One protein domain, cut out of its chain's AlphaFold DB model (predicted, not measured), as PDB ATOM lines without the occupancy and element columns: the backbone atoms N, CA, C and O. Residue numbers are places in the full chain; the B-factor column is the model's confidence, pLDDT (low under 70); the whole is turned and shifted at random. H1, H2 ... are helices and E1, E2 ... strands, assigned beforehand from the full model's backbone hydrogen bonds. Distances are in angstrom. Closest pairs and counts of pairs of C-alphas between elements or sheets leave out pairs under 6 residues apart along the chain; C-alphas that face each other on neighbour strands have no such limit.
ATOM      1  N   ARG A  27      15.728  43.488 -49.994       88.44
ATOM      2  CA  ARG A  27      16.294  44.371 -48.978       88.44
ATOM      3  C   ARG A  27      17.327  43.612 -48.152       88.44
ATOM      4  O   ARG A  27      17.165  42.425 -47.882       88.44
ATOM      5  N   ILE A  28      18.400  44.292 -47.770       91.44
ATOM      6  CA  ILE A  28      19.530  43.715 -47.032       91.44
ATOM      7  C   ILE A  28      19.608  44.399 -45.665       91.44
ATOM      8  O   ILE A  28      19.531  45.629 -45.625       91.44
ATOM      9  N   PRO A  29      19.758  43.663 -44.547       95.06
ATOM     10  CA  PRO A  29      19.935  44.275 -43.233       95.06
ATOM     11  C   PRO A  29      21.116  45.251 -43.199       95.06
ATOM     12  O   PRO A  29      22.235  44.900 -43.569       95.06
ATOM     13  N   ASN A  30      20.885  46.463 -42.704       96.50
ATOM     14  CA  ASN A  30      21.914  47.490 -42.537       96.50
ATOM     15  C   ASN A  30      22.591  47.374 -41.160       96.50
ATOM     16  O   ASN A  30      22.589  48.304 -40.356       96.50
ATOM     17  N   LEU A  31      23.110  46.186 -40.854       96.31
ATOM     18  CA  LEU A  31      23.690  45.859 -39.554       96.31
ATOM     19  C   LEU A  31      25.126  45.373 -39.718       96.31
ATOM     20  O   LEU A  31      25.472  44.687 -40.679       96.31
ATOM     21  N   ASN A  32      25.978  45.689 -38.742       96.38
ATOM     22  CA  ASN A  32      27.323  45.133 -38.705       96.38
ATOM     23  C   ASN A  32      27.262  43.658 -38.286       96.38
ATOM     24  O   ASN A  32      27.090  43.350 -37.106       96.38
ATOM     25  N   LEU A  33      27.461  42.749 -39.240       95.19
ATOM     26  CA  LEU A  33      27.345  41.305 -39.015       95.19
ATOM     27  C   LEU A  33      28.317  40.754 -37.960       95.19
ATOM     28  O   LEU A  33      28.023  39.738 -37.339       95.19
ATOM     29  N   LYS A  34      29.444  41.429 -37.690       97.38
ATOM     30  CA  LYS A  34      30.339  41.030 -36.589       97.38
ATOM     31  C   LYS A  34      29.697  41.267 -35.221       97.38
ATOM     32  O   LYS A  34      29.883  40.459 -34.322       97.38
ATOM     33  N   ILE A  35      28.946  42.359 -35.076       97.00
ATOM     34  CA  ILE A  35      28.188  42.666 -33.854       97.00
ATOM     35  C   ILE A  35      26.996  41.715 -33.739       97.00
ATOM     36  O   ILE A  35      26.747  41.185 -32.661       97.00
ATOM     37  N   VAL A  36      26.305  41.443 -34.851       97.62
ATOM     38  CA  VAL A  36      25.211  40.458 -34.882       97.62
ATOM     39  C   VAL A  36      25.696  39.090 -34.401       97.62
ATOM     40  O   VAL A  36      25.079  38.527 -33.506       97.62
ATOM     41  N   ALA A  37      26.847  38.613 -34.886       97.38
ATOM     42  CA  ALA A  37      27.425  37.342 -34.447       97.38
ATOM     43  C   ALA A  37      27.749  37.307 -32.938       97.38
ATOM     44  O   ALA A  37      27.626  36.266 -32.297       97.38
ATOM     45  N   GLN A  38      28.141  38.438 -32.342       97.44
ATOM     46  CA  GLN A  38      28.346  38.534 -30.890       97.44
ATOM     47  C   GLN A  38      27.024  38.465 -30.118       97.44
ATOM     48  O   GLN A  38      26.960  37.836 -29.061       97.44
ATOM     49  N   ILE A  39      25.963  39.079 -30.648       97.69
ATOM     50  CA  ILE A  39      24.619  38.967 -30.077       97.69
ATOM     51  C   ILE A  39      24.144  37.515 -30.175       97.69
ATOM     52  O   ILE A  39      23.784  36.961 -29.143       97.69
ATOM     53  N   GLU A  40      24.236  36.872 -31.348       97.50
ATOM     54  CA  GLU A  40      23.889  35.451 -31.553       97.50
ATOM     55  C   GLU A  40      24.535  34.549 -30.496       97.50
ATOM     56  O   GLU A  40      23.856  33.728 -29.879       97.50
ATOM     57  N   GLN A  41      25.833  34.746 -30.238       96.44
ATOM     58  CA  GLN A  41      26.568  34.011 -29.206       96.44
ATOM     59  C   GLN A  41      26.039  34.285 -27.794       96.44
ATOM     60  O   GLN A  41      25.908  33.351 -27.007       96.44
ATOM     61  N   SER A  42      25.723  35.542 -27.474       95.94
ATOM     62  CA  SER A  42      25.270  35.951 -26.136       95.94
ATOM     63  C   SER A  42      23.870  35.426 -25.806       95.94
ATOM     64  O   SER A  42      23.596  35.051 -24.668       95.94
ATOM     65  N   VAL A  43      22.976  35.368 -26.800       97.56
ATOM     66  CA  VAL A  43      21.578  34.942 -26.608       97.56
ATOM     67  C   VAL A  43      21.301  33.507 -27.062       97.56
ATOM     68  O   VAL A  43      20.186  33.021 -26.885       97.56
ATOM     69  N   ALA A  44      22.289  32.815 -27.635       97.31
ATOM     70  CA  ALA A  44      22.150  31.469 -28.197       97.31
ATOM     71  C   ALA A  44      20.951  31.347 -29.165       97.31
ATOM     72  O   ALA A  44      20.122  30.437 -29.057       97.31
ATOM     73  N   LEU A  45      20.848  32.300 -30.095       97.38
ATOM     74  CA  LEU A  45      19.840  32.352 -31.157       97.38
ATOM     75  C   LEU A  45      20.517  32.497 -32.520       97.38
ATOM     76  O   LEU A  45      21.630  33.008 -32.601       97.38
ATOM     77  N   THR A  46      19.800  32.128 -33.578       97.69
ATOM     78  CA  THR A  46      20.261  32.292 -34.962       97.69
ATOM     79  C   THR A  46      19.674  33.556 -35.583       97.69
ATOM     80  O   THR A  46      18.459  33.761 -35.559       97.69
ATOM     81  N   PHE A  47      20.511  34.385 -36.191       97.62
ATOM     82  CA  PHE A  47      20.076  35.573 -36.909       97.62
ATOM     83  C   PHE A  47      19.520  35.229 -38.299       97.62
ATOM     84  O   PHE A  47      20.088  34.426 -39.043       97.62
ATOM     85  N   THR A  48      18.418  35.873 -38.676       96.56
ATOM     86  CA  THR A  48      17.816  35.814 -40.014       96.56
ATOM     87  C   THR A  48      17.692  37.209 -40.606       96.56
ATOM     88  O   THR A  48      17.531  38.189 -39.887       96.56
ATOM     89  N   ASN A  49      17.741  37.329 -41.936       94.38
ATOM     90  CA  ASN A  49      17.609  38.638 -42.590       94.38
ATOM     91  C   ASN A  49      16.191  39.221 -42.457       94.38
ATOM     92  O   ASN A  49      16.014  40.440 -42.483       94.38
ATOM     93  N   GLU A  50      15.193  38.356 -42.305       93.31
ATOM     94  CA  GLU A  50      13.787  38.712 -42.160       93.31
ATOM     95  C   GLU A  50      13.194  38.050 -40.922       93.31
ATOM     96  O   GLU A  50      13.704  37.037 -40.440       93.31
ATOM     97  N   LYS A  51      12.120  38.639 -40.390       93.19
ATOM     98  CA  LYS A  51      11.374  38.016 -39.298       93.19
ATOM     99  C   LYS A  51      10.635  36.797 -39.851       93.19
ATOM    100  O   LYS A  51       9.900  36.910 -40.828       93.19
ATOM    101  N   GLU A  52      10.845  35.654 -39.216       92.00
ATOM    102  CA  GLU A  52      10.273  34.363 -39.596       92.00
ATOM    103  C   GLU A  52       9.599  33.728 -38.373       92.00
ATOM    104  O   GLU A  52      10.064  33.918 -37.247       92.00
ATOM    105  N   ASP A  53       8.563  32.914 -38.590       90.50
ATOM    106  CA  ASP A  53       7.882  32.134 -37.540       90.50
ATOM    107  C   ASP A  53       8.665  30.858 -37.173       90.50
ATOM    108  O   ASP A  53       8.110  29.772 -36.997       90.50
ATOM    109  N   ARG A  54       9.994  30.968 -37.107       93.19
ATOM    110  CA  ARG A  54      10.891  29.877 -36.736       93.19
ATOM    111  C   ARG A  54      11.365  30.077 -35.304       93.19
ATOM    112  O   ARG A  54      11.791  31.160 -34.911       93.19
ATOM    113  N   GLU A  55      11.321  29.009 -34.517       92.38
ATOM    114  CA  GLU A  55      11.849  29.048 -33.158       92.38
ATOM    115  C   GLU A  55      13.359  29.310 -33.135       92.38
ATOM    116  O   GLU A  55      14.104  28.923 -34.035       92.38
ATOM    117  N   ASN A  56      13.818  29.912 -32.037       94.88
ATOM    118  CA  ASN A  56      15.228  30.190 -31.770       94.88
ATOM    119  C   ASN A  56      15.909  31.098 -32.803       94.88
ATOM    120  O   ASN A  56      17.130  31.037 -32.962       94.88
ATOM    121  N   THR A  57      15.144  31.976 -33.456       97.56
ATOM    122  CA  THR A  57      15.699  32.975 -34.369       97.56
ATOM    123  C   THR A  57      15.299  34.396 -34.034       97.56
ATOM    124  O   THR A  57      14.242  34.631 -33.452       97.56
ATOM    125  N   PHE A  58      16.141  35.346 -34.425       98.06
ATOM    126  CA  PHE A  58      15.849  36.774 -34.346       98.06
ATOM    127  C   PHE A  58      16.291  37.481 -35.625       98.06
ATOM    128  O   PHE A  58      17.152  36.999 -36.357       98.06
ATOM    129  N   ALA A  59      15.691  38.630 -35.890       97.62
ATOM    130  CA  ALA A  59      15.843  39.380 -37.126       97.62
ATOM    131  C   ALA A  59      16.240  40.840 -36.836       97.62
ATOM    132  O   ALA A  59      16.267  41.256 -35.673       97.62
ATOM    133  N   PRO A  60      16.520  41.670 -37.861       98.06
ATOM    134  CA  PRO A  60      16.894  43.067 -37.659       98.06
ATOM    135  C   PRO A  60      15.899  43.851 -36.802       98.06
ATOM    136  O   PRO A  60      16.314  44.668 -35.984       98.06
ATOM    137  N   ILE A  61      14.597  43.585 -36.956       97.94
ATOM    138  CA  ILE A  61      13.556  44.268 -36.180       97.94
ATOM    139  C   ILE A  61      13.665  43.981 -34.679       97.94
ATOM    140  O   ILE A  61      13.447  44.881 -33.880       97.94
ATOM    141  N   ASP A  62      14.099  42.775 -34.300       98.38
ATOM    142  CA  ASP A  62      14.305  42.415 -32.898       98.38
ATOM    143  C   ASP A  62      15.510  43.171 -32.322       98.38
ATOM    144  O   ASP A  62      15.446  43.688 -31.213       98.38
ATOM    145  N   ILE A  63      16.598  43.327 -33.089       98.31
ATOM    146  CA  ILE A  63      17.725  44.176 -32.664       98.31
ATOM    147  C   ILE A  63      17.276  45.635 -32.514       98.31
ATOM    148  O   ILE A  63      17.662  46.285 -31.542       98.31
ATOM    149  N   LEU A  64      16.479  46.158 -33.455       98.44
ATOM    150  CA  LEU A  64      15.948  47.518 -33.358       98.44
ATOM    151  C   LEU A  64      15.119  47.681 -32.084       98.44
ATOM    152  O   LEU A  64      15.344  48.638 -31.353       98.44
ATOM    153  N   ASP A  65      14.211  46.749 -31.814       98.75
ATOM    154  CA  ASP A  65      13.327  46.790 -30.652       98.75
ATOM    155  C   ASP A  65      14.124  46.660 -29.342       98.75
ATOM    156  O   ASP A  65      13.908  47.439 -28.416       98.75
ATOM    157  N   TYR A  66      15.145  45.799 -29.290       98.69
ATOM    158  CA  TYR A  66      16.090  45.745 -28.169       98.69
ATOM    159  C   TYR A  66      16.807  47.085 -27.935       98.69
ATOM    160  O   TYR A  66      16.832  47.596 -26.814       98.69
ATOM    161  N   ILE A  67      17.372  47.682 -28.992       98.19
ATOM    162  CA  ILE A  67      18.018  49.003 -28.921       98.19
ATOM    163  C   ILE A  67      17.015  50.045 -28.428       98.19
ATOM    164  O   ILE A  67      17.352  50.871 -27.580       98.19
ATOM    165  N   TYR A  68      15.785  50.001 -28.937       97.75
ATOM    166  CA  TYR A  68      14.726  50.923 -28.564       97.75
ATOM    167  C   TYR A  68      14.432  50.851 -27.068       97.75
ATOM    168  O   TYR A  68      14.407  51.889 -26.414       97.75
ATOM    169  N   ALA A  69      14.307  49.644 -26.510       98.50
ATOM    170  CA  ALA A  69      14.106  49.458 -25.079       98.50
ATOM    171  C   ALA A  69      15.248  50.069 -24.260       98.50
ATOM    172  O   ALA A  69      15.009  50.943 -23.430       98.50
ATOM    173  N   VAL A  70      16.502  49.697 -24.544       98.00
ATOM    174  CA  VAL A  70      17.655  50.228 -23.796       98.00
ATOM    175  C   VAL A  70      17.708  51.752 -23.864       98.00
ATOM    176  O   VAL A  70      17.909  52.415 -22.852       98.00
ATOM    177  N   LEU A  71      17.509  52.340 -25.046       96.94
ATOM    178  CA  LEU A  71      17.562  53.793 -25.198       96.94
ATOM    179  C   LEU A  71      16.381  54.510 -24.544       96.94
ATOM    180  O   LEU A  71      16.450  55.731 -24.397       96.94
ATOM    181  N   TYR A  72      15.315  53.804 -24.170       97.25
ATOM    182  CA  TYR A  72      14.193  54.346 -23.409       97.25
ATOM    183  C   TYR A  72      14.285  54.106 -21.902       97.25
ATOM    184  O   TYR A  72      13.578  54.793 -21.182       97.25
ATOM    185  N   SER A  73      15.211  53.282 -21.411       97.81
ATOM    186  CA  SER A  73      15.487  53.135 -19.973       97.81
ATOM    187  C   SER A  73      15.887  54.473 -19.315       97.81
ATOM    188  O   SER A  73      16.910  55.066 -19.696       97.81
ATOM    189  N   PRO A  74      15.118  54.972 -18.323       96.75
ATOM    190  CA  PRO A  74      15.515  56.112 -17.498       96.75
ATOM    191  C   PRO A  74      16.867  55.903 -16.810       96.75
ATOM    192  O   PRO A  74      17.727  56.786 -16.887       96.75
ATOM    193  N   ASN A  75      17.094  54.730 -16.212       96.81
ATOM    194  CA  ASN A  75      18.351  54.412 -15.531       96.81
ATOM    195  C   ASN A  75      19.556  54.469 -16.480       96.81
ATOM    196  O   ASN A  75      20.564  55.097 -16.152       96.81
ATOM    197  N   TYR A  76      19.447  53.894 -17.683       96.44
ATOM    198  CA  TYR A  76      20.496  53.984 -18.704       96.44
ATOM    199  C   TYR A  76      20.768  55.446 -19.091       96.44
ATOM    200  O   TYR A  76      21.920  55.885 -19.137       96.44
ATOM    201  N   ARG A  77      19.716  56.235 -19.342       95.12
ATOM    202  CA  ARG A  77      19.864  57.648 -19.726       95.12
ATOM    203  C   ARG A  77      20.552  58.473 -18.646       95.12
ATOM    204  O   ARG A  77      21.380  59.314 -18.993       95.12
ATOM    205  N   GLU A  78      20.238  58.243 -17.375       95.31
ATOM    206  CA  GLU A  78      20.871  58.971 -16.273       95.31
ATOM    207  C   GLU A  78      22.316  58.504 -16.054       95.31
ATOM    208  O   GLU A  78      23.218  59.337 -15.966       95.31
ATOM    209  N   GLN A  79      22.573  57.192 -16.077       94.75
ATOM    210  CA  GLN A  79      23.916  56.629 -15.906       94.75
ATOM    211  C   GLN A  79      24.902  57.113 -16.983       94.75
ATOM    212  O   GLN A  79      26.062  57.394 -16.678       94.75
ATOM    213  N   TYR A  80      24.460  57.219 -18.240       93.75
ATOM    214  CA  TYR A  80      25.321  57.567 -19.378       93.75
ATOM    215  C   TYR A  80      25.138  59.006 -19.885       93.75
ATOM    216  O   TYR A  80      25.686  59.366 -20.927       93.75
ATOM    217  N   LYS A  81      24.414  59.851 -19.146       92.94
ATOM    218  CA  LYS A  81      24.002  61.212 -19.531       92.94
ATOM    219  C   LYS A  81      25.106  62.084 -20.118       92.94
ATOM    220  O   LYS A  81      24.891  62.739 -21.135       92.94
ATOM    221  N   GLU A  82      26.284  62.098 -19.498       92.75
ATOM    222  CA  GLU A  82      27.406  62.918 -19.972       92.75
ATOM    223  C   GLU A  82      27.981  62.402 -21.298       92.75
ATOM    224  O   GLU A  82      28.332  63.200 -22.161       92.75
ATOM    225  N   PHE A  83      27.994  61.085 -21.519       90.56
ATOM    226  CA  PHE A  83      28.432  60.493 -22.788       90.56
ATOM    227  C   PHE A  83      27.409  60.710 -23.906       90.56
ATOM    228  O   PHE A  83      27.792  61.043 -25.027       90.56
ATOM    229  N   LEU A  84      26.114  60.598 -23.590       90.44
ATOM    230  CA  LEU A  84      25.013  60.811 -24.539       90.44
ATOM    231  C   LEU A  84      24.961  62.241 -25.100       90.44
ATOM    232  O   LEU A  84      24.383  62.461 -26.161       90.44
ATOM    233  N   LYS A  85      25.555  63.220 -24.403       87.62
ATOM    234  CA  LYS A  85      25.676  64.607 -24.884       87.62
ATOM    235  C   LYS A  85      26.794  64.803 -25.913       87.62
ATOM    236  O   LYS A  85      26.784  65.816 -26.605       87.62
ATOM    237  N   ILE A  86      27.777  63.902 -25.958       88.50
ATOM    238  CA  ILE A  86      29.049  64.118 -26.669       88.50
ATOM    239  C   ILE A  86      29.148  63.253 -27.930       88.50
ATOM    240  O   ILE A  86      29.687  63.714 -28.933       88.50
ATOM    241  N   ASP A  87      28.642  62.019 -27.892       91.06
ATOM    242  CA  ASP A  87      28.781  61.041 -28.979       91.06
ATOM    243  C   ASP A  87      27.531  60.148 -29.088       91.06
ATOM    244  O   ASP A  87      26.604  60.229 -28.276       91.06
ATOM    245  N   PHE A  88      27.491  59.283 -30.100       91.19
ATOM    246  CA  PHE A  88      26.416  58.317 -30.280       91.19
ATOM    247  C   PHE A  88      26.277  57.369 -29.074       91.19
ATOM    248  O   PHE A  88      27.279  56.940 -28.488       91.19
ATOM    249  N   PRO A  89      25.034  56.991 -28.717       93.00
ATOM    250  CA  PRO A  89      24.786  56.073 -27.617       93.00
ATOM    251  C   PRO A  89      25.438  54.709 -27.867       93.00
ATOM    252  O   PRO A  89      25.392  54.170 -28.973       93.00
ATOM    253  N   ARG A  90      25.989  54.115 -26.805       93.19
ATOM    254  CA  ARG A  90      26.554  52.761 -26.826       93.19
ATOM    255  C   ARG A  90      25.635  51.808 -26.081       93.19
ATOM    256  O   ARG A  90      25.605  51.797 -24.857       93.19
ATOM    257  N   VAL A  91      24.917  50.988 -26.835       95.38
ATOM    258  CA  VAL A  91      23.997  49.991 -26.281       95.38
ATOM    259  C   VAL A  91      24.793  48.765 -25.798       95.38
ATOM    260  O   VAL A  91      25.594  48.238 -26.576       95.38
ATOM    261  N   PRO A  92      24.618  48.301 -24.544       94.06
ATOM    262  CA  PRO A  92      25.261  47.093 -24.046       94.06
ATOM    263  C   PRO A  92      24.740  45.854 -24.779       94.06
ATOM    264  O   PRO A  92      23.585  45.798 -25.211       94.06
ATOM    265  N   TYR A  93      25.592  44.837 -24.892       95.38
ATOM    266  CA  TYR A  93      25.173  43.535 -25.406       95.38
ATOM    267  C   TYR A  93      24.143  42.892 -24.465       95.38
ATOM    268  O   TYR A  93      24.243  43.083 -23.248       95.38
ATOM    269  N   PRO A  94      23.172  42.125 -24.995       95.44
ATOM    270  CA  PRO A  94      22.217  41.416 -24.153       95.44
ATOM    271  C   PRO A  94      22.931  40.442 -23.208       95.44
ATOM    272  O   PRO A  94      23.845  39.734 -23.631       95.44
ATOM    273  N   LYS A  95      22.500  40.398 -21.940       92.94
ATOM    274  CA  LYS A  95      23.083  39.520 -20.907       92.94
ATOM    275  C   LYS A  95      22.824  38.039 -21.213       92.94
ATOM    276  O   LYS A  95      23.717  37.210 -21.082       92.94
ATOM    277  N   ASP A  96      21.593  37.730 -21.612       96.12
ATOM    278  CA  ASP A  96      21.107  36.380 -21.877       96.12
ATOM    279  C   ASP A  96      19.850  36.412 -22.766       96.12
ATOM    280  O   ASP A  96      19.261  37.467 -23.024       96.12
ATOM    281  N   LYS A  97      19.426  35.230 -23.222       97.31
ATOM    282  CA  LYS A  97      18.270  35.035 -24.107       97.31
ATOM    283  C   LYS A  97      16.950  35.563 -23.542       97.31
ATOM    284  O   LYS A  97      16.146  36.101 -24.302       97.31
ATOM    285  N   ASN A  98      16.697  35.369 -22.250       97.12
ATOM    286  CA  ASN A  98      15.418  35.729 -21.642       97.12
ATOM    287  C   ASN A  98      15.317  37.246 -21.511       97.12
ATOM    288  O   ASN A  98      14.350  37.834 -21.992       97.12
ATOM    289  N   THR A  99      16.357  37.872 -20.955       97.06
ATOM    290  CA  THR A  99      16.452  39.333 -20.847       97.06
ATOM    291  C   THR A  99      16.371  39.993 -22.225       97.06
ATOM    292  O   THR A  99      15.657  40.978 -22.400       97.06
ATOM    293  N   PHE A 100      17.038  39.422 -23.240       98.19
ATOM    294  CA  PHE A 100      16.935  39.898 -24.622       98.19
ATOM    295  C   PHE A 100      15.483  39.941 -25.099       98.19
ATOM    296  O   PHE A 100      15.017  41.001 -25.502       98.19
ATOM    297  N   TRP A 101      14.743  38.833 -25.012       98.19
ATOM    298  CA  TRP A 101      13.364  38.791 -25.504       98.19
ATOM    299  C   TRP A 101      12.395  39.658 -24.702       98.19
ATOM    300  O   TRP A 101      11.481  40.228 -25.296       98.19
ATOM    301  N   GLN A 102      12.596  39.807 -23.391       98.38
ATOM    302  CA  GLN A 102      11.814  40.746 -22.580       98.38
ATOM    303  C   GLN A 102      12.004  42.187 -23.066       98.38
ATOM    304  O   GLN A 102      11.027  42.897 -23.298       98.38
ATOM    305  N   LEU A 103      13.250  42.598 -23.308       98.62
ATOM    306  CA  LEU A 103      13.555  43.940 -23.805       98.62
ATOM    307  C   LEU A 103      13.095  44.143 -25.250       98.62
ATOM    308  O   LEU A 103      12.529  45.186 -25.557       98.62
ATOM    309  N   VAL A 104      13.257  43.147 -26.126       98.56
ATOM    310  CA  VAL A 104      12.689  43.174 -27.485       98.56
ATOM    311  C   VAL A 104      11.177  43.376 -27.427       98.56
ATOM    312  O   VAL A 104      10.632  44.200 -28.156       98.56
ATOM    313  N   HIS A 105      10.485  42.662 -26.536       98.62
ATOM    314  CA  HIS A 105       9.043  42.795 -26.384       98.62
ATOM    315  C   HIS A 105       8.644  44.212 -25.950       98.62
ATOM    316  O   HIS A 105       7.813  44.837 -26.607       98.62
ATOM    317  N   LEU A 106       9.267  44.745 -24.893       98.81
ATOM    318  CA  LEU A 106       8.976  46.088 -24.382       98.81
ATOM    319  C   LEU A 106       9.321  47.177 -25.406       98.81
ATOM    320  O   LEU A 106       8.502  48.049 -25.690       98.81
ATOM    321  N   GLY A 107      10.494  47.105 -26.031       98.75
ATOM    322  CA  GLY A 107      10.907  48.069 -27.049       98.75
ATOM    323  C   GLY A 107      10.032  48.027 -28.300       98.75
ATOM    324  O   GLY A 107       9.702  49.079 -28.850       98.75
ATOM    325  N   GLY A 108       9.568  46.839 -28.694       98.69
ATOM    326  CA  GLY A 108       8.602  46.665 -29.776       98.69
ATOM    327  C   GLY A 108       7.243  47.289 -29.465       98.69
ATOM    328  O   GLY A 108       6.640  47.892 -30.357       98.69
ATOM    329  N   GLN A 109       6.780  47.222 -28.210       98.81
ATOM    330  CA  GLN A 109       5.579  47.944 -27.781       98.81
ATOM    331  C   GLN A 109       5.770  49.458 -27.921       98.81
ATOM    332  O   GLN A 109       4.938  50.110 -28.553       98.81
ATOM    333  N   ILE A 110       6.878  50.015 -27.414       98.62
ATOM    334  CA  ILE A 110       7.153  51.457 -27.526       98.62
ATOM    335  C   ILE A 110       7.232  51.875 -29.005       98.62
ATOM    336  O   ILE A 110       6.617  52.868 -29.395       98.62
ATOM    337  N   ARG A 111       7.925  51.114 -29.866       98.44
ATOM    338  CA  ARG A 111       7.997  51.414 -31.307       98.44
ATOM    339  C   ARG A 111       6.605  51.482 -31.938       98.44
ATOM    340  O   ARG A 111       6.312  52.451 -32.634       98.44
ATOM    341  N   GLN A 112       5.750  50.488 -31.700       98.62
ATOM    342  CA  GLN A 112       4.388  50.461 -32.251       98.62
ATOM    343  C   GLN A 112       3.518  51.599 -31.705       98.62
ATOM    344  O   GLN A 112       2.724  52.177 -32.446       98.62
ATOM    345  N   ILE A 113       3.684  51.956 -30.429       98.56
ATOM    346  CA  ILE A 113       3.015  53.108 -29.814       98.56
ATOM    347  C   ILE A 113       3.451  54.412 -30.488       98.56
ATOM    348  O   ILE A 113       2.603  55.227 -30.839       98.56
ATOM    349  N   HIS A 114       4.745  54.608 -30.743       97.81
ATOM    350  CA  HIS A 114       5.252  55.818 -31.399       97.81
ATOM    351  C   HIS A 114       4.874  55.932 -32.878       97.81
ATOM    352  O   HIS A 114       4.819  57.042 -33.406       97.81
ATOM    353  N   LEU A 115       4.581  54.810 -33.536       97.69
ATOM    354  CA  LEU A 115       3.997  54.782 -34.878       97.69
ATOM    355  C   LEU A 115       2.466  54.943 -34.866       97.69
ATOM    356  O   LEU A 115       1.867  55.063 -35.930       97.69
ATOM    357  N   LEU A 116       1.842  54.978 -33.681       97.31
ATOM    358  CA  LEU A 116       0.387  54.935 -33.483       97.31
ATOM    359  C   LEU A 116      -0.275  53.699 -34.122       97.31
ATOM    360  O   LEU A 116      -1.434  53.748 -34.522       97.31
TER     361      LEU A 116
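AT A GLANCE: This is residues 27 to 116 of the 214 residues of the protein "Putative helicase" of Bacteroidales bacterium Barb6XT (UniProt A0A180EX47). H2 and H5 cross at nearly right angles in the middle, and H1 makes a corner with residues 97 to 100 of H5. The short H3 and H4 follow H2 to a far end, where residues 82 to 88 stick out. The 90 printed residues, mostly helix by class, run E1, H1, H2, H3, H4, H5: one named strand, five named helices. The whole is compact, radius of gyration of the C-alphas 13.5 A, spanning 39 by 32 by 28 A.

IN THESE COORDINATES: E1, residues 27 to 29, begins at C-alpha 27 (16.294, 44.371, -48.978). H1 is residues 33 to 43, 15.1 A; H2 60 to 72, 18.4 A; H3 74 to 79; H4 81 to 84. H5, residues 97 to 114, 25.6 A, ends at C-alpha 114 (5.252, 55.818, -31.399).

HOW THE PARTS SIT: H2 and H5 touch, about perpendicular at 81 degrees; their closest C-alphas, Ala 69 and Gly 107, are 4.0 A apart. H1 and H5 touch only at their ends, closest C-alphas Val 43 and Lys 97, 4.1 A. E1 pairs with no named strand. Every O i to N i+4 pair is within hydrogen-bond range in H1, H2, H3 and H5; H4 is too short for one.

THE WHOLE: The links H1 to H2 and H4 to H5 are long. The printed part has no cut, and no printed residue is under pLDDT 70.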